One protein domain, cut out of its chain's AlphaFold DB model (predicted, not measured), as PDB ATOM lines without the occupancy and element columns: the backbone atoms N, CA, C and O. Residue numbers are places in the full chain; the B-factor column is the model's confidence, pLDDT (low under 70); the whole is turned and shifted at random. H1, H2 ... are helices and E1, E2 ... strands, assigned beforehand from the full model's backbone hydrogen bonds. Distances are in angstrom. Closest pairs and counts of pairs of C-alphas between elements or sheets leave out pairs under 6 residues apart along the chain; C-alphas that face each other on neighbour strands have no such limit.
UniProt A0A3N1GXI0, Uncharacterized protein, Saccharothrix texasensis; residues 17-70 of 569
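Overview. This is residues 17 to 70 of the 569 residues of an uncharacterized protein of Saccharothrix texasensis (UniProt A0A3N1GXI0). What shape do these atoms make? Two parallel strands, E1 and E2, lie side by side as a narrow ribbon, and the long link between them, residues 27 to 41, loops back over one face of it. Past the end of E2 comes the very short helix H1, and the chain then folds back so that residues 60 to 65 of the longer helix H2 come near the opposite face, mainly at E2, while the last residues of H2 run away from the ribbon. How large and regular is it? The 54 printed residues hold, in chain order, E1, E2, H1 and H2, a mixed class of helices and strands, with 27 residues in named elements. The whole is only just compact, close to loose, with a radius of gyration of the C-alphas of 11.9 A, and its outline is flat, 34 by 24 by 11 A.

Along the chain. Where are the strands? E1 is residues 21 to 26, beginning at C-alpha 21 at (-28.880, -45.303, 103.186), and E2 is residues 42 to 47; each measures 16.0 A from first to last C-alpha. Where are the helices? H1 is residues 51 to 54, 5.4 A long. H2 is residues 60 to 70, 14.9 A long, ending at C-alpha 70 at (-37.310, -57.592, 109.809).

Arrangement. How do the strands pair? E1 and E2 are parallel, with 21 degrees between their directions. N 23 and O 43 are 2.8 A apart and N 45 and O 23 are 2.8 A apart, both within hydrogen-bond range. Where do the helices stand? The closest C-alphas of E2 and H2 are those of Ile 45 and Ala 61, 6.6 A apart, while E1 and H2 are only just apart, at 8.3 A. H1 and H2 are close but not clearly touching, with Ile 53 and Leu 62 the closest C-alphas at 7.7 A. E1 and H1 are apart. What do the helix backbones show? In H2 every O i to N i+4 pair is within hydrogen-bond range. H1 is too short for such a pair, and its 1 pair of O i to N i+3 has 0 within range.

Size, cuts and confidence. How far does it reach, and is it cut? The two C-alphas farthest apart are those of Gly 38 and Arg 55, 34.0 A, and the printed part has no cut. Which links are long? E1 to E2 is a long link of 15 residues; E2 to H1 and H1 to H2 are tight. Where is confidence low? The mean pLDDT of the printed part is 75.5, and 18 residues are under 70: 17 to 21, 27 to 29, 31 to 33, 37 to 41 and 69 to 70.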
ATOM      1  N   LEU A  17     -23.379 -38.627 104.551       64.81
ATOM      2  CA  LEU A  17     -23.727 -40.016 104.868       64.81
ATOM      3  C   LEU A  17     -22.814 -41.016 104.150       64.81
ATOM      4  O   LEU A  17     -22.535 -42.079 104.695       64.81
ATOM      5  N   ASN A  18     -22.345 -40.665 102.945       61.16
ATOM      6  CA  ASN A  18     -21.325 -41.396 102.186       61.16
ATOM      7  C   ASN A  18     -21.537 -42.927 102.098       61.16
ATOM      8  O   ASN A  18     -20.608 -43.717 102.270       61.16
ATOM      9  N   GLY A  19     -22.772 -43.353 101.830       61.91
ATOM     10  CA  GLY A  19     -23.099 -44.757 101.617       61.91
ATOM     11  C   GLY A  19     -24.569 -44.998 101.317       61.91
ATOM     12  O   GLY A  19     -25.376 -44.069 101.311       61.91
ATOM     13  N   ASN A  20     -24.906 -46.258 101.028       62.66
ATOM     14  CA  ASN A  20     -26.283 -46.638 100.735       62.66
ATOM     15  C   ASN A  20     -27.116 -46.507 102.010       62.66
ATOM     16  O   ASN A  20     -26.870 -47.216 102.987       62.66
ATOM     17  N   CYS A  21     -28.096 -45.614 102.001       67.56
ATOM     18  CA  CYS A  21     -28.880 -45.303 103.186       67.56
ATOM     19  C   CYS A  21     -30.371 -45.230 102.873       67.56
ATOM     20  O   CYS A  21     -30.796 -44.798 101.801       67.56
ATOM     21  N   GLN A  22     -31.177 -45.613 103.855       76.62
ATOM     22  CA  GLN A  22     -32.612 -45.371 103.845       76.62
ATOM     23  C   GLN A  22     -32.920 -44.377 104.958       76.62
ATOM     24  O   GLN A  22     -32.535 -44.585 106.108       76.62
ATOM     25  N   ILE A  23     -33.557 -43.268 104.599       77.06
ATOM     26  CA  ILE A  23     -33.763 -42.117 105.473       77.06
ATOM     27  C   ILE A  23     -35.249 -42.034 105.779       77.06
ATOM     28  O   ILE A  23     -36.050 -41.716 104.903       77.06
ATOM     29  N   LEU A  24     -35.625 -42.314 107.026       82.94
ATOM     30  CA  LEU A  24     -37.004 -42.162 107.472       82.94
ATOM     31  C   LEU A  24     -37.242 -40.716 107.928       82.94
ATOM     32  O   LEU A  24     -36.620 -40.255 108.882       82.94
ATOM     33  N   SER A  25     -38.150 -40.005 107.264       84.25
ATOM     34  CA  SER A  25     -38.495 -38.617 107.585       84.25
ATOM     35  C   SER A  25     -39.858 -38.546 108.270       84.25
ATOM     36  O   SER A  25     -40.851 -38.990 107.697       84.25
ATOM     37  N   LEU A  26     -39.925 -37.993 109.484       81.12
ATOM     38  CA  LEU A  26     -41.164 -37.884 110.261       81.12
ATOM     39  C   LEU A  26     -41.794 -36.491 110.097       81.12
ATOM     40  O   LEU A  26     -41.176 -35.481 110.425       81.12
ATOM     41  N   GLY A  27     -43.040 -36.428 109.622       69.44
ATOM     42  CA  GLY A  27     -43.860 -35.207 109.587       69.44
ATOM     43  C   GLY A  27     -43.562 -34.228 108.443       69.44
ATOM     44  O   GLY A  27     -44.490 -33.614 107.920       69.44
ATOM     45  N   SER A  28     -42.314 -34.106 107.992       67.25
ATOM     46  CA  SER A  28     -41.929 -33.342 106.796       67.25
ATOM     47  C   SER A  28     -41.248 -34.249 105.768       67.25
ATOM     48  O   SER A  28     -40.784 -35.338 106.098       67.25
ATOM     49  N   THR A  29     -41.221 -33.848 104.493       66.88
ATOM     50  CA  THR A  29     -40.399 -34.535 103.482       66.88
ATOM     51  C   THR A  29     -39.042 -33.843 103.458       66.88
ATOM     52  O   THR A  29     -38.954 -32.704 103.008       66.88
ATOM     53  N   LEU A  30     -38.006 -34.498 103.985       71.88
ATOM     54  CA  LEU A  30     -36.635 -34.012 103.856       71.88
ATOM     55  C   LEU A  30     -36.214 -34.093 102.384       71.88
ATOM     56  O   LEU A  30     -36.345 -35.142 101.754       71.88
ATOM     57  N   ASP A  31     -35.730 -32.979 101.837       69.62
ATOM     58  CA  ASP A  31     -35.156 -32.954 100.489       69.62
ATOM     59  C   ASP A  31     -33.827 -33.727 100.480       69.62
ATOM     60  O   ASP A  31     -33.000 -33.546 101.380       69.62
ATOM     61  N   ALA A  32     -33.617 -34.546  99.446       65.00
ATOM     62  CA  ALA A  32     -32.354 -35.223  99.171       65.00
ATOM     63  C   ALA A  32     -31.170 -34.239  99.122       65.00
ATOM     64  O   ALA A  32     -30.059 -34.606  99.490       65.00
ATOM     65  N   ALA A  33     -31.412 -32.971  98.764       69.38
ATOM     66  CA  ALA A  33     -30.413 -31.904  98.767       69.38
ATOM     67  C   ALA A  33     -29.811 -31.575 100.152       69.38
ATOM     68  O   ALA A  33     -28.774 -30.907 100.207       69.38
ATOM     69  N   HIS A  34     -30.428 -32.027 101.253       72.56
ATOM     70  CA  HIS A  34     -29.886 -31.902 102.614       72.56
ATOM     71  C   HIS A  34     -28.872 -32.994 102.968       72.56
ATOM     72  O   HIS A  34     -28.202 -32.892 103.998       72.56
ATOM     73  N   PHE A  35     -28.745 -34.026 102.137       71.94
ATOM     74  CA  PHE A  35     -27.835 -35.139 102.360       71.94
ATOM     75  C   PHE A  35     -26.766 -35.149 101.275       71.94
ATOM     76  O   PHE A  35     -27.020 -34.860 100.109       71.94
ATOM     77  N   ASP A  36     -25.553 -35.488 101.673       70.94
ATOM     78  CA  ASP A  36     -24.460 -35.774 100.761       70.94
ATOM     79  C   ASP A  36     -24.116 -37.258 100.908       70.94
ATOM     80  O   ASP A  36     -23.472 -37.697 101.866       70.94
ATOM     81  N   THR A  37     -24.650 -38.060  99.991       62.72
ATOM     82  CA  THR A  37     -24.479 -39.517  99.987       62.72
ATOM     83  C   THR A  37     -23.353 -39.957  99.064       62.72
ATOM     84  O   THR A  37     -23.131 -41.155  98.917       62.72
ATOM     85  N   GLY A  38     -22.627 -39.022  98.440       64.06
ATOM     86  CA  GLY A  38     -21.684 -39.345  97.374       64.06
ATOM     87  C   GLY A  38     -22.362 -40.102  96.209       64.06
ATOM     88  O   GLY A  38     -23.494 -39.785  95.854       64.06
ATOM     89  N   PRO A  39     -21.712 -41.117  95.605       56.81
ATOM     90  CA  PRO A  39     -22.228 -41.911  94.491       56.81
ATOM     91  C   PRO A  39     -23.211 -42.992  94.956       56.81
ATOM     92  O   PRO A  39     -23.655 -43.815  94.155       56.81
ATOM     93  N   PHE A  40     -23.504 -43.048  96.254       62.41
ATOM     94  CA  PHE A  40     -24.315 -44.092  96.850       62.41
ATOM     95  C   PHE A  40     -25.791 -43.704  96.885       62.41
ATOM     96  O   PHE A  40     -26.162 -42.527  96.935       62.41
ATOM     97  N   ARG A  41     -26.651 -44.724  96.855       64.88
ATOM     98  CA  ARG A  41     -28.098 -44.556  96.765       64.88
ATOM     99  C   ARG A  41     -28.685 -44.145  98.115       64.88
ATOM    100  O   ARG A  41     -28.485 -44.832  99.114       64.88
ATOM    101  N   ALA A  42     -29.501 -43.096  98.110       71.31
ATOM    102  CA  ALA A  42     -30.331 -42.714  99.243       71.31
ATOM    103  C   ALA A  42     -31.815 -42.830  98.897       71.31
ATOM    104  O   ALA A  42     -32.278 -42.209  97.942       71.31
ATOM    105  N   ASP A  43     -32.563 -43.594  99.692       77.94
ATOM    106  CA  ASP A  43     -34.023 -43.645  99.600       77.94
ATOM    107  C   ASP A  43     -34.626 -42.879 100.789       77.94
ATOM    108  O   ASP A  43     -34.487 -43.306 101.936       77.94
ATOM    109  N   VAL A  44     -35.306 -41.755 100.538       81.50
ATOM    110  CA  VAL A  44     -36.033 -41.013 101.584       81.50
ATOM    111  C   VAL A  44     -37.470 -41.533 101.672       81.50
ATOM    112  O   VAL A  44     -38.251 -41.399 100.730       81.50
ATOM    113  N   ILE A  45     -37.831 -42.106 102.818       86.50
ATOM    114  CA  ILE A  45     -39.166 -42.626 103.123       86.50
ATOM    115  C   ILE A  45     -39.843 -41.647 104.082       86.50
ATOM    116  O   ILE A  45     -39.481 -41.547 105.253       86.50
ATOM    117  N   ALA A  46     -40.827 -40.900 103.588       85.94
ATOM    118  CA  ALA A  46     -41.568 -39.945 104.406       85.94
ATOM    119  C   ALA A  46     -42.763 -40.615 105.101       85.94
ATOM    120  O   ALA A  46     -43.595 -41.241 104.445       85.94
ATOM    121  N   VAL A  47     -42.874 -40.416 106.412       86.81
ATOM    122  CA  VAL A  47     -44.054 -40.716 107.227       86.81
ATOM    123  C   VAL A  47     -44.822 -39.413 107.405       86.81
ATOM    124  O   VAL A  47     -44.430 -38.536 108.178       86.81
ATOM    125  N   ARG A  48     -45.898 -39.255 106.635       85.25
ATOM    126  CA  ARG A  48     -46.682 -38.015 106.540       85.25
ATOM    127  C   ARG A  48     -47.842 -37.995 107.522       85.25
ATOM    128  O   ARG A  48     -48.315 -36.926 107.892       85.25
ATOM    129  N   SER A  49     -48.306 -39.168 107.940       85.12
ATOM    130  CA  SER A  49     -49.382 -39.298 108.914       85.12
ATOM    131  C   SER A  49     -49.197 -40.538 109.793       85.12
ATOM    132  O   SER A  49     -48.563 -41.500 109.361       85.12
ATOM    133  N   PRO A  50     -49.806 -40.587 110.992       82.69
ATOM    134  CA  PRO A  50     -49.833 -41.810 111.792       82.69
ATOM    135  C   PRO A  50     -50.423 -43.015 111.041       82.69
ATOM    136  O   PRO A  50     -50.030 -44.147 111.309       82.69
ATOM    137  N   ALA A  51     -51.338 -42.791 110.086       85.00
ATOM    138  CA  ALA A  51     -51.947 -43.855 109.285       85.00
ATOM    139  C   ALA A  51     -50.945 -44.588 108.386       85.00
ATOM    140  O   ALA A  51     -51.151 -45.770 108.123       85.00
ATOM    141  N   ASP A  52     -49.855 -43.927 107.992       83.56
ATOM    142  CA  ASP A  52     -48.775 -44.543 107.219       83.56
ATOM    143  C   ASP A  52     -48.079 -45.657 108.016       83.56
ATOM    144  O   ASP A  52     -47.539 -46.571 107.409       83.56
ATOM    145  N   ILE A  53     -48.114 -45.591 109.357       79.00
ATOM    146  CA  ILE A  53     -47.462 -46.543 110.268       79.00
ATOM    147  C   ILE A  53     -48.380 -47.729 110.597       79.00
ATOM    148  O   ILE A  53     -47.954 -48.874 110.534       79.00
ATOM    149  N   TRP A  54     -49.636 -47.485 111.002       78.88
ATOM    150  CA  TRP A  54     -50.489 -48.561 111.542       78.88
ATOM    151  C   TRP A  54     -51.341 -49.282 110.490       78.88
ATOM    152  O   TRP A  54     -51.828 -50.387 110.745       78.88
ATOM    153  N   ARG A  55     -51.558 -48.684 109.308       82.75
ATOM    154  CA  ARG A  55     -52.382 -49.277 108.247       82.75
ATOM    155  C   ARG A  55     -51.491 -49.885 107.166       82.75
ATOM    156  O   ARG A  55     -50.940 -49.168 106.339       82.75
ATOM    157  N   LYS A  56     -51.428 -51.219 107.116       76.25
ATOM    158  CA  LYS A  56     -50.700 -51.954 106.064       76.25
ATOM    159  C   LYS A  56     -51.061 -51.438 104.667       76.25
ATOM    160  O   LYS A  56     -52.246 -51.261 104.371       76.25
ATOM    161  N   ARG A  57     -50.058 -51.275 103.799       82.44
ATOM    162  CA  ARG A  57     -50.154 -50.767 102.415       82.44
ATOM    163  C   ARG A  57     -50.497 -49.285 102.280       82.44
ATOM    164  O   ARG A  57     -50.592 -48.812 101.148       82.44
ATOM    165  N   ALA A  58     -50.677 -48.545 103.377       87.12
ATOM    166  CA  ALA A  58     -50.854 -47.093 103.311       87.12
ATOM    167  C   ALA A  58     -49.557 -46.390 102.882       87.12
ATOM    168  O   ALA A  58     -49.610 -45.409 102.143       87.12
ATOM    169  N   ASN A  59     -48.404 -46.942 103.270       87.75
ATOM    170  CA  ASN A  59     -47.095 -46.523 102.791       87.75
ATOM    171  C   ASN A  59     -46.284 -47.755 102.349       87.75
ATOM    172  O   ASN A  59     -45.520 -48.303 103.140       87.75
ATOM    173  N   PRO A  60     -46.420 -48.194 101.082       86.12
ATOM    174  CA  PRO A  60     -45.749 -49.397 100.586       86.12
ATOM    175  C   PRO A  60     -44.221 -49.355 100.700       86.12
ATOM    176  O   PRO A  60     -43.592 -50.396 100.850       86.12
ATOM    177  N   ALA A  61     -43.619 -48.160 100.643       83.69
ATOM    178  CA  ALA A  61     -42.181 -47.991 100.841       83.69
ATOM    179  C   ALA A  61     -41.779 -48.231 102.304       83.69
ATOM    180  O   ALA A  61     -40.728 -48.816 102.554       83.69
ATOM    181  N   LEU A  62     -42.622 -47.819 103.259       84.81
ATOM    182  CA  LEU A  62     -42.440 -48.120 104.677       84.81
ATOM    183  C   LEU A  62     -42.676 -49.605 104.983       84.81
ATOM    184  O   LEU A  62     -41.890 -50.185 105.722       84.81
ATOM    185  N   ASP A  63     -43.690 -50.233 104.384       82.00
ATOM    186  CA  ASP A  63     -43.954 -51.671 104.558       82.00
ATOM    187  C   ASP A  63     -42.799 -52.536 104.005       82.00
ATOM    188  O   ASP A  63     -42.381 -53.521 104.619       82.00
ATOM    189  N   ASP A  64     -42.265 -52.176 102.833       81.44
ATOM    190  CA  ASP A  64     -41.108 -52.848 102.230       81.44
ATOM    191  C   ASP A  64     -39.833 -52.622 103.061       81.44
ATOM    192  O   ASP A  64     -39.052 -53.550 103.282       81.44
ATOM    193  N   PHE A  65     -39.654 -51.409 103.588       80.88
ATOM    194  CA  PHE A  65     -38.589 -51.093 104.537       80.88
ATOM    195  C   PHE A  65     -38.689 -51.925 105.817       80.88
ATOM    196  O   PHE A  65     -37.689 -52.498 106.251       80.88
ATOM    197  N   GLU A  66     -39.877 -52.031 106.410       78.25
ATOM    198  CA  GLU A  66     -40.130 -52.838 107.605       78.25
ATOM    199  C   GLU A  66     -39.861 -54.320 107.329       78.25
ATOM    200  O   GLU A  66     -39.203 -54.988 108.125       78.25
ATOM    201  N   THR A  67     -40.281 -54.826 106.170       77.94
ATOM    202  CA  THR A  67     -40.042 -56.215 105.757       77.94
ATOM    203  C   THR A  67     -38.546 -56.501 105.613       77.94
ATOM    204  O   THR A  67     -38.041 -57.457 106.201       77.94
ATOM    205  N   ARG A  68     -37.803 -55.649 104.893       72.50
ATOM    206  CA  ARG A  68     -36.341 -55.776 104.740       72.50
ATOM    207  C   ARG A  68     -35.599 -55.625 106.068       72.50
ATOM    208  O   ARG A  68     -34.651 -56.365 106.330       72.50
ATOM    209  N   SER A  69     -36.056 -54.714 106.923       69.00
ATOM    210  CA  SER A  69     -35.520 -54.541 108.274       69.00
ATOM    211  C   SER A  69     -35.758 -55.795 109.111       69.00
ATOM    212  O   SER A  69     -34.831 -56.302 109.724       69.00
ATOM    213  N   THR A  70     -36.959 -56.372 109.063       69.62
ATOM    214  CA  THR A  70     -37.310 -57.592 109.809       69.62
ATOM    215  C   THR A  70     -36.475 -58.790 109.369       69.62
ATOM    216  O   THR A  70     -35.988 -59.540 110.210       69.62
TER     217      THR A  70